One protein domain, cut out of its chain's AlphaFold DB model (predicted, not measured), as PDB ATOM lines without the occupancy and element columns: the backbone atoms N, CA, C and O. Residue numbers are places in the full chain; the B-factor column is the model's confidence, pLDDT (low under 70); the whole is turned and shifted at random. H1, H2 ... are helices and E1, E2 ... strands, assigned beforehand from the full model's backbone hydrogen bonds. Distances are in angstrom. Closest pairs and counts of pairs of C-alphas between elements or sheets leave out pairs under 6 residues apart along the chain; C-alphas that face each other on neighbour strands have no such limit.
ATOM      1  N   ASP A   2      69.999  87.009  78.929       69.06
ATOM      2  CA  ASP A   2      71.286  86.427  79.340       69.06
ATOM      3  C   ASP A   2      71.297  84.881  79.405       69.06
ATOM      4  O   ASP A   2      72.351  84.287  79.636       69.06
ATOM      5  N   ASN A   3      70.151  84.223  79.191       78.69
ATOM      6  CA  ASN A   3      70.010  82.769  79.330       78.69
ATOM      7  C   ASN A   3      70.833  81.986  78.289       78.69
ATOM      8  O   ASN A   3      71.560  81.068  78.643       78.69
ATOM      9  N   VAL A   4      70.822  82.416  77.018       87.62
ATOM     10  CA  VAL A   4      71.613  81.773  75.946       87.62
ATOM     11  C   VAL A   4      73.103  81.746  76.297       87.62
ATOM     12  O   VAL A   4      73.764  80.722  76.143       87.62
ATOM     13  N   LEU A   5      73.639  82.866  76.793       88.12
ATOM     14  CA  LEU A   5      75.038  82.944  77.203       88.12
ATOM     15  C   LEU A   5      75.311  82.051  78.416       88.12
ATOM     16  O   LEU A   5      76.331  81.366  78.422       88.12
ATOM     17  N   ALA A   6      74.435  82.043  79.421       88.19
ATOM     18  CA  ALA A   6      74.600  81.192  80.599       88.19
ATOM     19  C   ALA A   6      74.584  79.700  80.240       88.19
ATOM     20  O   ALA A   6      75.464  78.960  80.675       88.19
ATOM     21  N   GLU A   7      73.646  79.270  79.398       91.56
ATOM     22  CA  GLU A   7      73.530  77.882  78.950       91.56
ATOM     23  C   GLU A   7      74.771  77.441  78.164       91.56
ATOM     24  O   GLU A   7      75.410  76.446  78.515       91.56
ATOM     25  N   VAL A   8      75.198  78.235  77.175       93.25
ATOM     26  CA  VAL A   8      76.425  77.956  76.411       93.25
ATOM     27  C   VAL A   8      77.655  77.939  77.315       93.25
ATOM     28  O   VAL A   8      78.508  77.058  77.178       93.25
ATOM     29  N   SER A   9      77.757  78.890  78.246       94.56
ATOM     30  CA  SER A   9      78.884  78.975  79.180       94.56
ATOM     31  C   SER A   9      78.945  77.746  80.080       94.56
ATOM     32  O   SER A   9      80.016  77.166  80.237       94.56
ATOM     33  N   ALA A  10      77.806  77.313  80.626       94.06
ATOM     34  CA  ALA A  10      77.718  76.131  81.471       94.06
ATOM     35  C   ALA A  10      78.070  74.852  80.697       94.06
ATOM     36  O   ALA A  10      78.897  74.071  81.166       94.06
ATOM     37  N   MET A  11      77.510  74.656  79.497       94.81
ATOM     38  CA  MET A  11      77.816  73.492  78.656       94.81
ATOM     39  C   MET A  11      79.302  73.432  78.293       94.81
ATOM     40  O   MET A  11      79.938  72.389  78.449       94.81
ATOM     41  N   THR A  12      79.870  74.557  77.852       94.75
ATOM     42  CA  THR A  12      81.285  74.637  77.461       94.75
ATOM     43  C   THR A  12      82.188  74.384  78.669       94.75
ATOM     44  O   THR A  12      83.074  73.534  78.600       94.75
ATOM     45  N   TYR A  13      81.905  75.024  79.810       95.88
ATOM     46  CA  TYR A  13      82.664  74.830  81.046       95.88
ATOM     47  C   TYR A  13      82.632  73.380  81.527       95.88
ATOM     48  O   TYR A  13      83.682  72.799  81.788       95.88
ATOM     49  N   VAL A  14      81.444  72.775  81.639       95.81
ATOM     50  CA  VAL A  14      81.294  71.388  82.108       95.81
ATOM     51  C   VAL A  14      82.065  70.438  81.201       95.81
ATOM     52  O   VAL A  14      82.769  69.552  81.692       95.81
ATOM     53  N   ARG A  15      81.987  70.635  79.881       94.19
ATOM     54  CA  ARG A  15      82.721  69.814  78.917       94.19
ATOM     55  C   ARG A  15      84.230  69.916  79.112       94.19
ATOM     56  O   ARG A  15      84.897  68.883  79.176       94.19
ATOM     57  N   GLU A  16      84.757  71.134  79.210       94.56
ATOM     58  CA  GLU A  16      86.191  71.388  79.369       94.56
ATOM     59  C   GLU A  16      86.706  70.912  80.732       94.56
ATOM     60  O   GLU A  16      87.646  70.121  80.796       94.56
ATOM     61  N   ALA A  17      86.044  71.302  81.822       95.19
ATOM     62  CA  ALA A  17      86.468  71.001  83.188       95.19
ATOM     63  C   ALA A  17      86.384  69.505  83.531       95.19
ATOM     64  O   ALA A  17      87.185  68.997  84.318       95.19
ATOM     65  N   THR A  18      85.441  68.775  82.927       93.00
ATOM     66  CA  THR A  18      85.323  67.315  83.098       93.00
ATOM     67  C   THR A  18      86.072  66.535  82.020       93.00
ATOM     68  O   THR A  18      86.040  65.303  82.015       93.00
ATOM     69  N   ASN A  19      86.766  67.227  81.110       93.19
ATOM     70  CA  ASN A  19      87.521  66.626  80.014       93.19
ATOM     71  C   ASN A  19      86.653  65.689  79.141       93.19
ATOM     72  O   ASN A  19      87.113  64.644  78.679       93.19
ATOM     73  N   GLY A  20      85.373  66.043  78.972       89.88
ATOM     74  CA  GLY A  20      84.366  65.269  78.241       89.88
ATOM     75  C   GLY A  20      83.764  64.077  78.995       89.88
ATOM     76  O   GLY A  20      82.987  63.332  78.401       89.88
ATOM     77  N   ARG A  21      84.086  63.868  80.281       89.31
ATOM     78  CA  ARG A  21      83.488  62.777  81.075       89.31
ATOM     79  C   ARG A  21      81.999  62.993  81.329       89.31
ATOM     80  O   ARG A  21      81.257  62.010  81.384       89.31
ATOM     81  N   VAL A  22      81.549  64.237  81.472       92.19
ATOM     82  CA  VAL A  22      80.116  64.548  81.479       92.19
ATOM     83  C   VAL A  22      79.665  64.767  80.031       92.19
ATOM     84  O   VAL A  22      80.169  65.681  79.374       92.19
ATOM     85  N   PRO A  23      78.752  63.929  79.506       90.31
ATOM     86  CA  PRO A  23      78.321  64.024  78.121       90.31
ATOM     87  C   PRO A  23      77.361  65.205  77.957       90.31
ATOM     88  O   PRO A  23      76.185  65.118  78.298       90.31
ATOM     89  N   VAL A  24      77.871  66.311  77.422       92.56
ATOM     90  CA  VAL A  24      77.080  67.481  77.019       92.56
ATOM     91  C   VAL A  24      77.240  67.730  75.512       92.56
ATOM     92  O   VAL A  24      78.341  67.521  74.985       92.56
ATOM     93  N   PRO A  25      76.180  68.168  74.803       90.94
ATOM     94  CA  PRO A  25      76.251  68.493  73.377       90.94
ATOM     95  C   PRO A  25      77.385  69.472  73.044       90.94
ATOM     96  O   PRO A  25      77.686  70.378  73.825       90.94
ATOM     97  N   MET A  26      78.027  69.306  71.885       91.06
ATOM     98  CA  MET A  26      78.964  70.311  71.378       91.06
ATOM     99  C   MET A  26      78.193  71.547  70.931       91.06
ATOM    100  O   MET A  26      77.233  71.417  70.181       91.06
ATOM    101  N   VAL A  27      78.641  72.736  71.333       92.50
ATOM    102  CA  VAL A  27      78.116  74.006  70.818       92.50
ATOM    103  C   VAL A  27      78.964  74.441  69.622       92.50
ATOM    104  O   VAL A  27      80.177  74.596  69.739       92.50
ATOM    105  N   TYR A  28      78.327  74.654  68.472       90.69
ATOM    106  CA  TYR A  28      78.974  75.115  67.236       90.69
ATOM    107  C   TYR A  28      78.878  76.628  67.045       90.69
ATOM    108  O   TYR A  28      79.716  77.234  66.380       90.69
ATOM    109  N   GLY A  29      77.846  77.247  67.612       89.12
ATOM    110  CA  GLY A  29      77.623  78.680  67.515       89.12
ATOM    111  C   GLY A  29      76.406  79.099  68.318       89.12
ATOM    112  O   GLY A  29      75.544  78.287  68.632       89.12
ATOM    113  N   TRP A  30      76.338  80.371  68.671       91.38
ATOM    114  CA  TRP A  30      75.228  80.940  69.423       91.38
ATOM    115  C   TRP A  30      75.190  82.446  69.191       91.38
ATOM    116  O   TRP A  30      76.192  83.052  68.799       91.38
ATOM    117  N   ALA A  31      74.038  83.060  69.431       87.19
ATOM    118  CA  ALA A  31      73.908  84.509  69.443       87.19
ATOM    119  C   ALA A  31      72.890  84.939  70.497       87.19
ATOM    120  O   ALA A  31      71.846  84.312  70.653       87.19
ATOM    121  N   MET A  32      73.173  86.045  71.186       84.38
ATOM    122  CA  MET A  32      72.219  86.670  72.118       84.38
ATOM    123  C   MET A  32      71.252  87.617  71.414       84.38
ATOM    124  O   MET A  32      70.203  87.948  71.956       84.38
ATOM    125  N   THR A  33      71.633  88.105  70.233       78.94
ATOM    126  CA  THR A  33      70.889  89.146  69.532       78.94
ATOM    127  C   THR A  33      69.788  88.547  68.679       78.94
ATOM    128  O   THR A  33      70.034  87.633  67.892       78.94
ATOM    129  N   ASP A  34      68.630  89.181  68.723       75.06
ATOM    130  CA  ASP A  34      67.505  88.962  67.819       75.06
ATOM    131  C   ASP A  34      67.775  89.367  66.359       75.06
ATOM    132  O   ASP A  34      67.026  88.992  65.464       75.06
ATOM    133  N   LYS A  35      68.866  90.089  66.080       76.69
ATOM    134  CA  LYS A  35      69.187  90.614  64.741       76.69
ATOM    135  C   LYS A  35      69.186  89.578  63.614       76.69
ATOM    136  O   LYS A  35      68.934  89.953  62.474       76.69
ATOM    137  N   LEU A  36      69.517  88.316  63.903       77.00
ATOM    138  CA  LEU A  36      69.590  87.268  62.880       77.00
ATOM    139  C   LEU A  36      68.271  86.495  62.727       77.00
ATOM    140  O   LEU A  36      67.853  86.245  61.602       77.00
ATOM    141  N   LEU A  37      67.636  86.103  63.837       76.56
ATOM    142  CA  LEU A  37      66.491  85.174  63.849       76.56
ATOM    143  C   LEU A  37      65.289  85.666  64.676       76.56
ATOM    144  O   LEU A  37      64.387  84.892  64.975       76.56
ATOM    145  N   GLY A  38      65.261  86.939  65.072       79.00
ATOM    146  CA  GLY A  38      64.218  87.513  65.932       79.00
ATOM    147  C   GLY A  38      64.328  87.123  67.411       79.00
ATOM    148  O   GLY A  38      63.588  87.646  68.238       79.00
ATOM    149  N   SER A  39      65.264  86.239  67.763       81.88
ATOM    150  CA  SER A  39      65.576  85.835  69.134       81.88
ATOM    151  C   SER A  39      67.019  85.329  69.252       81.88
ATOM    152  O   SER A  39      67.694  85.080  68.249       81.88
ATOM    153  N   GLY A  40      67.502  85.191  70.491       84.69
ATOM    154  CA  GLY A  40      68.754  84.488  70.762       84.69
ATOM    155  C   GLY A  40      68.628  82.985  70.493       84.69
ATOM    156  O   GLY A  40      67.551  82.410  70.655       84.69
ATOM    157  N   PHE A  41      69.724  82.348  70.080       87.38
ATOM    158  CA  PHE A  41      69.736  80.939  69.672       87.38
ATOM    159  C   PHE A  41      71.068  80.245  69.983       87.38
ATOM    160  O   PHE A  41      72.103  80.899  70.130       87.38
ATOM    161  N   ILE A  42      71.034  78.908  70.016       91.56
ATOM    162  CA  ILE A  42      72.191  78.015  70.161       91.56
ATOM    163  C   ILE A  42      72.146  76.982  69.029       91.56
ATOM    164  O   ILE A  42      71.104  76.388  68.762       91.56
ATOM    165  N   ILE A  43      73.278  76.763  68.368       91.62
ATOM    166  CA  ILE A  43      73.511  75.691  67.398       91.62
ATOM    167  C   ILE A  43      74.421  74.671  68.075       91.62
ATOM    168  O   ILE A  43      75.543  75.001  68.462       91.62
ATOM    169  N   MET A  44      73.947  73.437  68.209       92.69
ATOM    170  CA  MET A  44      74.647  72.377  68.931       92.69
ATOM    171  C   MET A  44      74.430  71.000  68.293       92.69
ATOM    172  O   MET A  44      73.671  70.876  67.331       92.69
ATOM    173  N   ASP A  45      75.102  69.975  68.822       90.94
ATOM    174  CA  ASP A  45      74.892  68.583  68.413       90.94
ATOM    175  C   ASP A  45      73.413  68.191  68.479       90.94
ATOM    176  O   ASP A  45      72.729  68.402  69.481       90.94
ATOM    177  N   HIS A  46      72.944  67.541  67.417       87.38
ATOM    178  CA  HIS A  46      71.636  66.906  67.397       87.38
ATOM    179  C   HIS A  46      71.776  65.436  67.811       87.38
ATOM    180  O   HIS A  46      72.416  64.645  67.118       87.38
ATOM    181  N   ILE A  47      71.184  65.060  68.947       83.88
ATOM    182  CA  ILE A  47      71.218  63.681  69.451       83.88
ATOM    183  C   ILE A  47      70.166  62.849  68.698       83.88
ATOM    184  O   ILE A  47      68.997  62.831  69.060       83.88
ATOM    185  N   VAL A  48      70.588  62.157  67.634       79.19
ATOM    186  CA  VAL A  48      69.683  61.429  66.716       79.19
ATOM    187  C   VAL A  48      69.221  60.069  67.261       79.19
ATOM    188  O   VAL A  48      68.154  59.583  66.897       79.19
ATOM    189  N   HIS A  49      70.012  59.438  68.130       80.94
ATOM    190  CA  HIS A  49      69.762  58.080  68.640       80.94
ATOM    191  C   HIS A  49      69.505  58.044  70.153       80.94
ATOM    192  O   HIS A  49      69.863  57.080  70.825       80.94
ATOM    193  N   GLY A  50      68.925  59.115  70.696       82.69
ATOM    194  CA  GLY A  50      68.533  59.201  72.100       82.69
ATOM    195  C   GLY A  50      67.032  58.991  72.280       82.69
ATOM    196  O   GLY A  50      66.240  59.463  71.469       82.69
ATOM    197  N   THR A  51      66.655  58.341  73.377       86.56
ATOM    198  CA  THR A  51      65.273  58.300  73.869       86.56
ATOM    199  C   THR A  51      65.255  58.926  75.261       86.56
ATOM    200  O   THR A  51      66.139  58.598  76.061       86.56
ATOM    201  N   PRO A  52      64.302  59.821  75.579       87.50
ATOM    202  CA  PRO A  52      64.158  60.338  76.934       87.50
ATOM    203  C   PRO A  52      63.996  59.192  77.933       87.50
ATOM    204  O   PRO A  52      63.227  58.263  77.700       87.50
ATOM    205  N   LEU A  53      64.720  59.251  79.055       86.69
ATOM    206  CA  LEU A  53      64.764  58.133  79.999       86.69
ATOM    207  C   LEU A  53      63.375  57.783  80.543       86.69
ATOM    208  O   LEU A  53      63.047  56.612  80.666       86.69
ATOM    209  N   GLN A  54      62.546  58.793  80.807       92.75
ATOM    210  CA  GLN A  54      61.168  58.623  81.278       92.75
ATOM    211  C   GLN A  54      60.288  57.811  80.309       92.75
ATOM    212  O   GLN A  54      59.350  57.158  80.752       92.75
ATOM    213  N   ASP A  55      60.605  57.828  79.010       90.81
ATOM    214  CA  ASP A  55      59.807  57.170  77.973       90.81
ATOM    215  C   ASP A  55      60.207  55.699  77.789       90.81
ATOM    216  O   ASP A  55      59.437  54.922  77.234       90.81
ATOM    217  N   CYS A  56      61.413  55.308  78.219       92.00
ATOM    218  CA  CYS A  56      61.927  53.948  78.033       92.00
ATOM    219  C   CYS A  56      62.286  53.223  79.333       92.00
ATOM    220  O   CYS A  56      62.566  52.028  79.283       92.00
ATOM    221  N   TRP A  57      62.286  53.908  80.485       92.75
ATOM    222  CA  TRP A  57      62.766  53.359  81.757       92.75
ATOM    223  C   TRP A  57      62.088  52.045  82.121       92.75
ATOM    224  O   TRP A  57      62.786  51.083  82.428       92.75
ATOM    225  N   GLU A  58      60.758  51.973  82.058       96.69
ATOM    226  CA  GLU A  58      60.015  50.775  82.462       96.69
ATOM    227  C   GLU A  58      60.398  49.544  81.635       96.69
ATOM    228  O   GLU A  58      60.627  48.477  82.212       96.69
ATOM    229  N   ASP A  59      60.602  49.733  80.329       95.25
ATOM    230  CA  ASP A  59      60.930  48.683  79.361       95.25
ATOM    231  C   ASP A  59      62.413  48.272  79.371       95.25
ATOM    232  O   ASP A  59      62.795  47.281  78.737       95.25
ATOM    233  N   LEU A  60      63.282  49.010  80.076       93.06
ATOM    234  CA  LEU A  60      64.696  48.657  80.166       93.06
ATOM    235  C   LEU A  60      64.891  47.343  80.946       93.06
ATOM    236  O   LEU A  60      64.390  47.205  82.067       93.06
ATOM    237  N   PRO A  61      65.716  46.408  80.435       95.81
ATOM    238  CA  PRO A  61      66.167  45.257  81.211       95.81
ATOM    239  C   PRO A  61      66.860  45.689  82.510       95.81
ATOM    240  O   PRO A  61      67.526  46.728  82.544       95.81
ATOM    241  N   THR A  62      66.781  44.871  83.559       95.56
ATOM    242  CA  THR A  62      67.379  45.156  84.878       95.56
ATOM    243  C   THR A  62      68.854  45.556  84.785       95.56
ATOM    244  O   THR A  62      69.264  46.574  85.340       95.56
ATOM    245  N   GLU A  63      69.653  44.831  84.005       94.31
ATOM    246  CA  GLU A  63      71.065  45.144  83.776       94.31
ATOM    247  C   GLU A  63      71.267  46.514  83.114       94.31
ATOM    248  O   GLU A  63      72.253  47.195  83.396       94.31
ATOM    249  N   ALA A  64      70.355  46.934  82.233       88.75
ATOM    250  CA  ALA A  64      70.403  48.262  81.631       88.75
ATOM    251  C   ALA A  64      70.033  49.345  82.652       88.75
ATOM    252  O   ALA A  64      70.736  50.349  82.722       88.75
ATOM    253  N   LYS A  65      69.022  49.114  83.502       93.06
ATOM    254  CA  LYS A  65      68.679  50.013  84.620       93.06
ATOM    255  C   LYS A  65      69.870  50.211  85.562       93.06
ATOM    256  O   LYS A  65      70.210  51.349  85.881       93.06
ATOM    257  N   HIS A  66      70.556  49.129  85.940       92.81
ATOM    258  CA  HIS A  66      71.762  49.196  86.776       92.81
ATOM    259  C   HIS A  66      72.877  50.023  86.123       92.81
ATOM    260  O   HIS A  66      73.455  50.890  86.780       92.81
ATOM    261  N   ARG A  67      73.156  49.808  84.828       90.56
ATOM    262  CA  ARG A  67      74.145  50.617  84.094       90.56
ATOM    263  C   ARG A  67      73.757  52.091  84.039       90.56
ATOM    264  O   ARG A  67      74.599  52.934  84.320       90.56
ATOM    265  N   THR A  68      72.494  52.403  83.757       88.31
ATOM    266  CA  THR A  68      72.006  53.787  83.730       88.31
ATOM    267  C   THR A  68      72.182  54.475  85.082       88.31
ATOM    268  O   THR A  68      72.649  55.611  85.128       88.31
ATOM    269  N   ILE A  69      71.860  53.796  86.188       93.88
ATOM    270  CA  ILE A  69      72.065  54.334  87.544       93.88
ATOM    271  C   ILE A  69      73.551  54.591  87.799       93.88
ATOM    272  O   ILE A  69      73.912  55.652  88.308       93.88
ATOM    273  N   HIS A  70      74.417  53.651  87.417       90.94
ATOM    274  CA  HIS A  70      75.862  53.807  87.552       90.94
ATOM    275  C   HIS A  70      76.391  54.999  86.734       90.94
ATOM    276  O   HIS A  70      77.152  55.819  87.249       90.94
ATOM    277  N   ASP A  71      75.958  55.146  85.480       86.88
ATOM    278  CA  ASP A  71      76.347  56.268  84.624       86.88
ATOM    279  C   ASP A  71      75.840  57.608  85.158       86.88
ATOM    280  O   ASP A  71      76.582  58.593  85.158       86.88
ATOM    281  N   TYR A  72      74.611  57.644  85.671       90.69
ATOM    282  CA  TYR A  72      74.060  58.824  86.323       90.69
ATOM    283  C   TYR A  72      74.859  59.201  87.576       90.69
ATOM    284  O   TYR A  72      75.257  60.357  87.730       90.69
ATOM    285  N   ALA A  73      75.185  58.228  88.431       91.44
ATOM    286  CA  ALA A  73      76.017  58.443  89.613       91.44
ATOM    287  C   ALA A  73      77.412  58.972  89.242       91.44
ATOM    288  O   ALA A  73      77.908  59.906  89.871       91.44
ATOM    289  N   ARG A  74      78.021  58.439  88.176       93.31
ATOM    290  CA  ARG A  74      79.298  58.927  87.638       93.31
ATOM    291  C   ARG A  74      79.198  60.375  87.155       93.31
ATOM    292  O   ARG A  74      80.103  61.164  87.423       93.31
ATOM    293  N   ILE A  75      78.120  60.740  86.459       87.00
ATOM    294  CA  ILE A  75      77.881  62.122  86.018       87.00
ATOM    295  C   ILE A  75      77.745  63.051  87.227       87.00
ATOM    296  O   ILE A  75      78.422  64.076  87.279       87.00
ATOM    297  N   LEU A  76      76.932  62.678  88.220       92.31
ATOM    298  CA  LEU A  76      76.776  63.455  89.451       92.31
ATOM    299  C   LEU A  76      78.104  63.616  90.193       92.31
ATOM    300  O   LEU A  76      78.412  64.710  90.661       92.31
ATOM    301  N   TYR A  77      78.909  62.556  90.259       89.19
ATOM    302  CA  TYR A  77      80.240  62.603  90.850       89.19
ATOM    303  C   TYR A  77      81.144  63.615  90.136       89.19
ATOM    304  O   TYR A  77      81.687  64.502  90.793       89.19
ATOM    305  N   GLU A  78      81.269  63.548  88.807       89.81
ATOM    306  CA  GLU A  78      82.078  64.506  88.035       89.81
ATOM    307  C   GLU A  78      81.583  65.948  88.213       89.81
ATOM    308  O   GLU A  78      82.390  66.846  88.446       89.81
ATOM    309  N   MET A  79      80.264  66.160  88.185       87.81
ATOM    310  CA  MET A  79      79.658  67.476  88.407       87.81
ATOM    311  C   MET A  79      79.916  68.002  89.824       87.81
ATOM    312  O   MET A  79      80.247  69.172  89.986       87.81
ATOM    313  N   SER A  80      79.833  67.150  90.850       88.81
ATOM    314  CA  SER A  80      80.051  67.543  92.254       88.81
ATOM    315  C   SER A  80      81.481  68.006  92.551       88.81
ATOM    316  O   SER A  80      81.717  68.736  93.512       88.81
ATOM    317  N   ARG A  81      82.447  67.599  91.720       88.31
ATOM    318  CA  ARG A  81      83.850  68.015  91.839       88.31
ATOM    319  C   ARG A  81      84.102  69.409  91.273       88.31
ATOM    320  O   ARG A  81      85.148  69.995  91.561       88.31
ATOM    321  N   LEU A  82      83.171  69.937  90.479       89.81
ATOM    322  CA  LEU A  82      83.218  71.307  89.991       89.81
ATOM    323  C   LEU A  82      82.884  72.231  91.163       89.81
ATOM    324  O   LEU A  82      81.738  72.348  91.587       89.81
ATOM    325  N   THR A  83      83.916  72.857  91.719       88.00
ATOM    326  CA  THR A  83      83.787  73.757  92.865       88.00
ATOM    327  C   THR A  83      84.025  75.194  92.434       88.00
ATOM    328  O   THR A  83      84.877  75.481  91.595       88.00
ATOM    329  N   PHE A  84      83.268  76.103  93.039       88.06
ATOM    330  CA  PHE A  84      83.374  77.535  92.808       88.06
ATOM    331  C   PHE A  84      83.493  78.244  94.150       88.06
ATOM    332  O   PHE A  84      82.960  77.796  95.165       88.06
ATOM    333  N   ASN A  85      84.196  79.370  94.165       87.00
ATOM    334  CA  ASN A  85      84.349  80.201  95.360       87.00
ATOM    335  C   ASN A  85      83.145  81.130  95.608       87.00
ATOM    336  O   ASN A  85      83.156  81.895  96.573       87.00
ATOM    337  N   GLN A  86      82.152  81.100  94.719       87.25
ATOM    338  CA  GLN A  86      80.959  81.936  94.740       87.25
ATOM    339  C   GLN A  86      79.758  81.155  94.201       87.25
ATOM    340  O   GLN A  86      79.909  80.233  93.400       87.25
ATOM    341  N   ILE A  87      78.570  81.559  94.630       85.69
ATOM    342  CA  ILE A  87      77.275  81.101  94.131       85.69
ATOM    343  C   ILE A  87      76.808  82.121  93.093       85.69
ATOM    344  O   ILE A  87      76.768  83.320  93.379       85.69
ATOM    345  N   GLY A  88      76.465  81.643  91.903       88.31
ATOM    346  CA  GLY A  88      76.115  82.479  90.763       88.31
ATOM    347  C   GLY A  88      75.906  81.652  89.498       88.31
ATOM    348  O   GLY A  88      75.821  80.425  89.561       88.31
ATOM    349  N   SER A  89      75.836  82.325  88.352       89.00
ATOM    350  CA  SER A  89      75.770  81.690  87.034       89.00
ATOM    351  C   SER A  89      77.136  81.722  86.350       89.00
ATOM    352  O   SER A  89      77.828  82.739  86.382       89.00
ATOM    353  N   ILE A  90      77.544  80.616  85.730       91.69
ATOM    354  CA  ILE A  90      78.810  80.546  84.991       91.69
ATOM    355  C   ILE A  90      78.682  81.384  83.716       91.69
ATOM    356  O   ILE A  90      77.717  81.238  82.966       91.69
ATOM    357  N   ARG A  91      79.674  82.233  83.442       90.62
ATOM    358  CA  ARG A  91      79.734  83.080  82.247       90.62
ATOM    359  C   ARG A  91      81.085  82.963  81.556       90.62
ATOM    360  O   ARG A  91      82.124  83.034  82.206       90.62
ATOM    361  N   LEU A  92      81.054  82.827  80.237       90.44
ATOM    362  CA  LEU A  92      82.219  82.915  79.369       90.44
ATOM    363  C   LEU A  92      82.472  84.381  78.996       90.44
ATOM    364  O   LEU A  92      81.632  85.030  78.371       90.44
ATOM    365  N   GLU A  93      83.631  84.903  79.382       89.44
ATOM    366  CA  GLU A  93      84.080  86.240  78.994       89.44
ATOM    367  C   GLU A  93      84.662  86.257  77.570       89.44
ATOM    368  O   GLU A  93      85.165  85.233  77.098       89.44
ATOM    369  N   PRO A  94      84.707  87.423  76.893       85.12
ATOM    370  CA  PRO A  94      85.317  87.556  75.565       85.12
ATOM    371  C   PRO A  94      86.779  87.094  75.490       85.12
ATOM    372  O   PRO A  94      87.259  86.747  74.415       85.12
ATOM    373  N   GLN A  95      87.496  87.091  76.617       87.19
ATOM    374  CA  GLN A  95      88.877  86.605  76.712       87.19
ATOM    375  C   GLN A  95      88.977  85.070  76.819       87.19
ATOM    376  O   GLN A  95      90.080  84.550  76.967       87.19
ATOM    377  N   GLY A  96      87.853  84.347  76.769       85.94
ATOM    378  CA  GLY A  96      87.801  82.887  76.883       85.94
ATOM    379  C   GLY A  96      87.897  82.366  78.320       85.94
ATOM    380  O   GLY A  96      88.112  81.179  78.524       85.94
ATOM    381  N   MET A  97      87.769  83.240  79.321       91.50
ATOM    382  CA  MET A  97      87.807  82.847  80.731       91.50
ATOM    383  C   MET A  97      86.398  82.626  81.274       91.50
ATOM    384  O   MET A  97      85.492  83.409  80.990       91.50
ATOM    385  N   PHE A  98      86.237  81.603  82.111       93.00
ATOM    386  CA  PHE A  98      85.003  81.380  82.856       93.00
ATOM    387  C   PHE A  98      85.020  82.150  84.173       93.00
ATOM    388  O   PHE A  98      85.971  82.058  84.952       93.00
ATOM    389  N   VAL A  99      83.945  82.884  84.432       92.12
ATOM    390  CA  VAL A  99      83.726  83.620  85.679       92.12
ATOM    391  C   VAL A  99      82.359  83.281  86.254       92.12
ATOM    392  O   VAL A  99      81.454  82.862  85.532       92.12
ATOM    393  N   ILE A 100      82.197  83.474  87.560       91.12
ATOM    394  CA  ILE A 100      80.885  83.411  88.199       91.12
ATOM    395  C   ILE A 100      80.267  84.804  88.160       91.12
ATOM    396  O   ILE A 100      80.773  85.740  88.776       91.12
ATOM    397  N   GLY A 101      79.196  84.932  87.386       87.44
ATOM    398  CA  GLY A 101      78.327  86.096  87.343       87.44
ATOM    399  C   GLY A 101      77.092  85.921  88.232       87.44
ATOM    400  O   GLY A 101      76.941  84.901  88.907       87.44
ATOM    401  N   PRO A 102      76.189  86.909  88.240       84.69
ATOM    402  CA  PRO A 102      74.995  86.887  89.081       84.69
ATOM    403  C   PRO A 102      74.111  85.658  88.823       84.69
ATOM    404  O   PRO A 102      74.022  85.176  87.691       84.69
TER     405      PRO A 102
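AT A GLANCE: This is residues 2 to 102 of the 207 residues of an uncharacterized protein of Calocera viscosa (strain TUFC12733) (UniProt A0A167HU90). One helix, H1, sits between two small strand hairpins, E1-E2 and E3-E4, and these make one end of the model. From E2 the chain runs out to the short helix H2, and the long helix H3 leads back toward H1, leaving an open loop with an empty middle. The 101 printed residues hold three named helices and four named strands in the order H1 E1 E2 H2 H3 E3 E4; each sheet is an antiparallel pair, and the class is mixed. The whole is loose, with a radius of gyration of the C-alphas of 16.5 A and spans of 48 by 36 by 21 A.

HOW THE PARTS SIT: E1, residues 27 to 31, and E2, residues 41 to 44, form an antiparallel hairpin at 172 degrees, with N 43 and O 29 at 2.7 A. H1, residues 3 to 17, comes closest to E1 at the C-alphas of Val 8 and Val 27, 7.1 A. E3, residues 89 to 92, and E4, residues 98 to 101, form another antiparallel hairpin, with N 91 and O 99 at 2.8 A; the C-alphas of Ser 9 and Leu 92, the closest of H1 and E3, are 5.2 A apart. H3, residues 62 to 80, is close to H1 but not clearly touching, about perpendicular at 81 degrees, with C-alphas 14 and 79 at 7.6 A. H2, residues 53 to 56, is apart from H1 and H3. In H1 and H3 every O i to N i+4 pair is within hydrogen-bond range; H2 is too short for one.

IN THESE COORDINATES: H1 begins at C-alpha 3 (70.010, 82.769, 79.330) and is 20.6 A long. H3 is 26.8 A long and E1 11.4 A. E4 ends at C-alpha 101 (78.327, 86.096, 87.343).

THE WHOLE: The farthest C-alphas, those of Lys 35 and Thr 62, are 49.8 A apart. The printed part has no cut and no long link. Its mean pLDDT is 89.0; residue 2 is under 70.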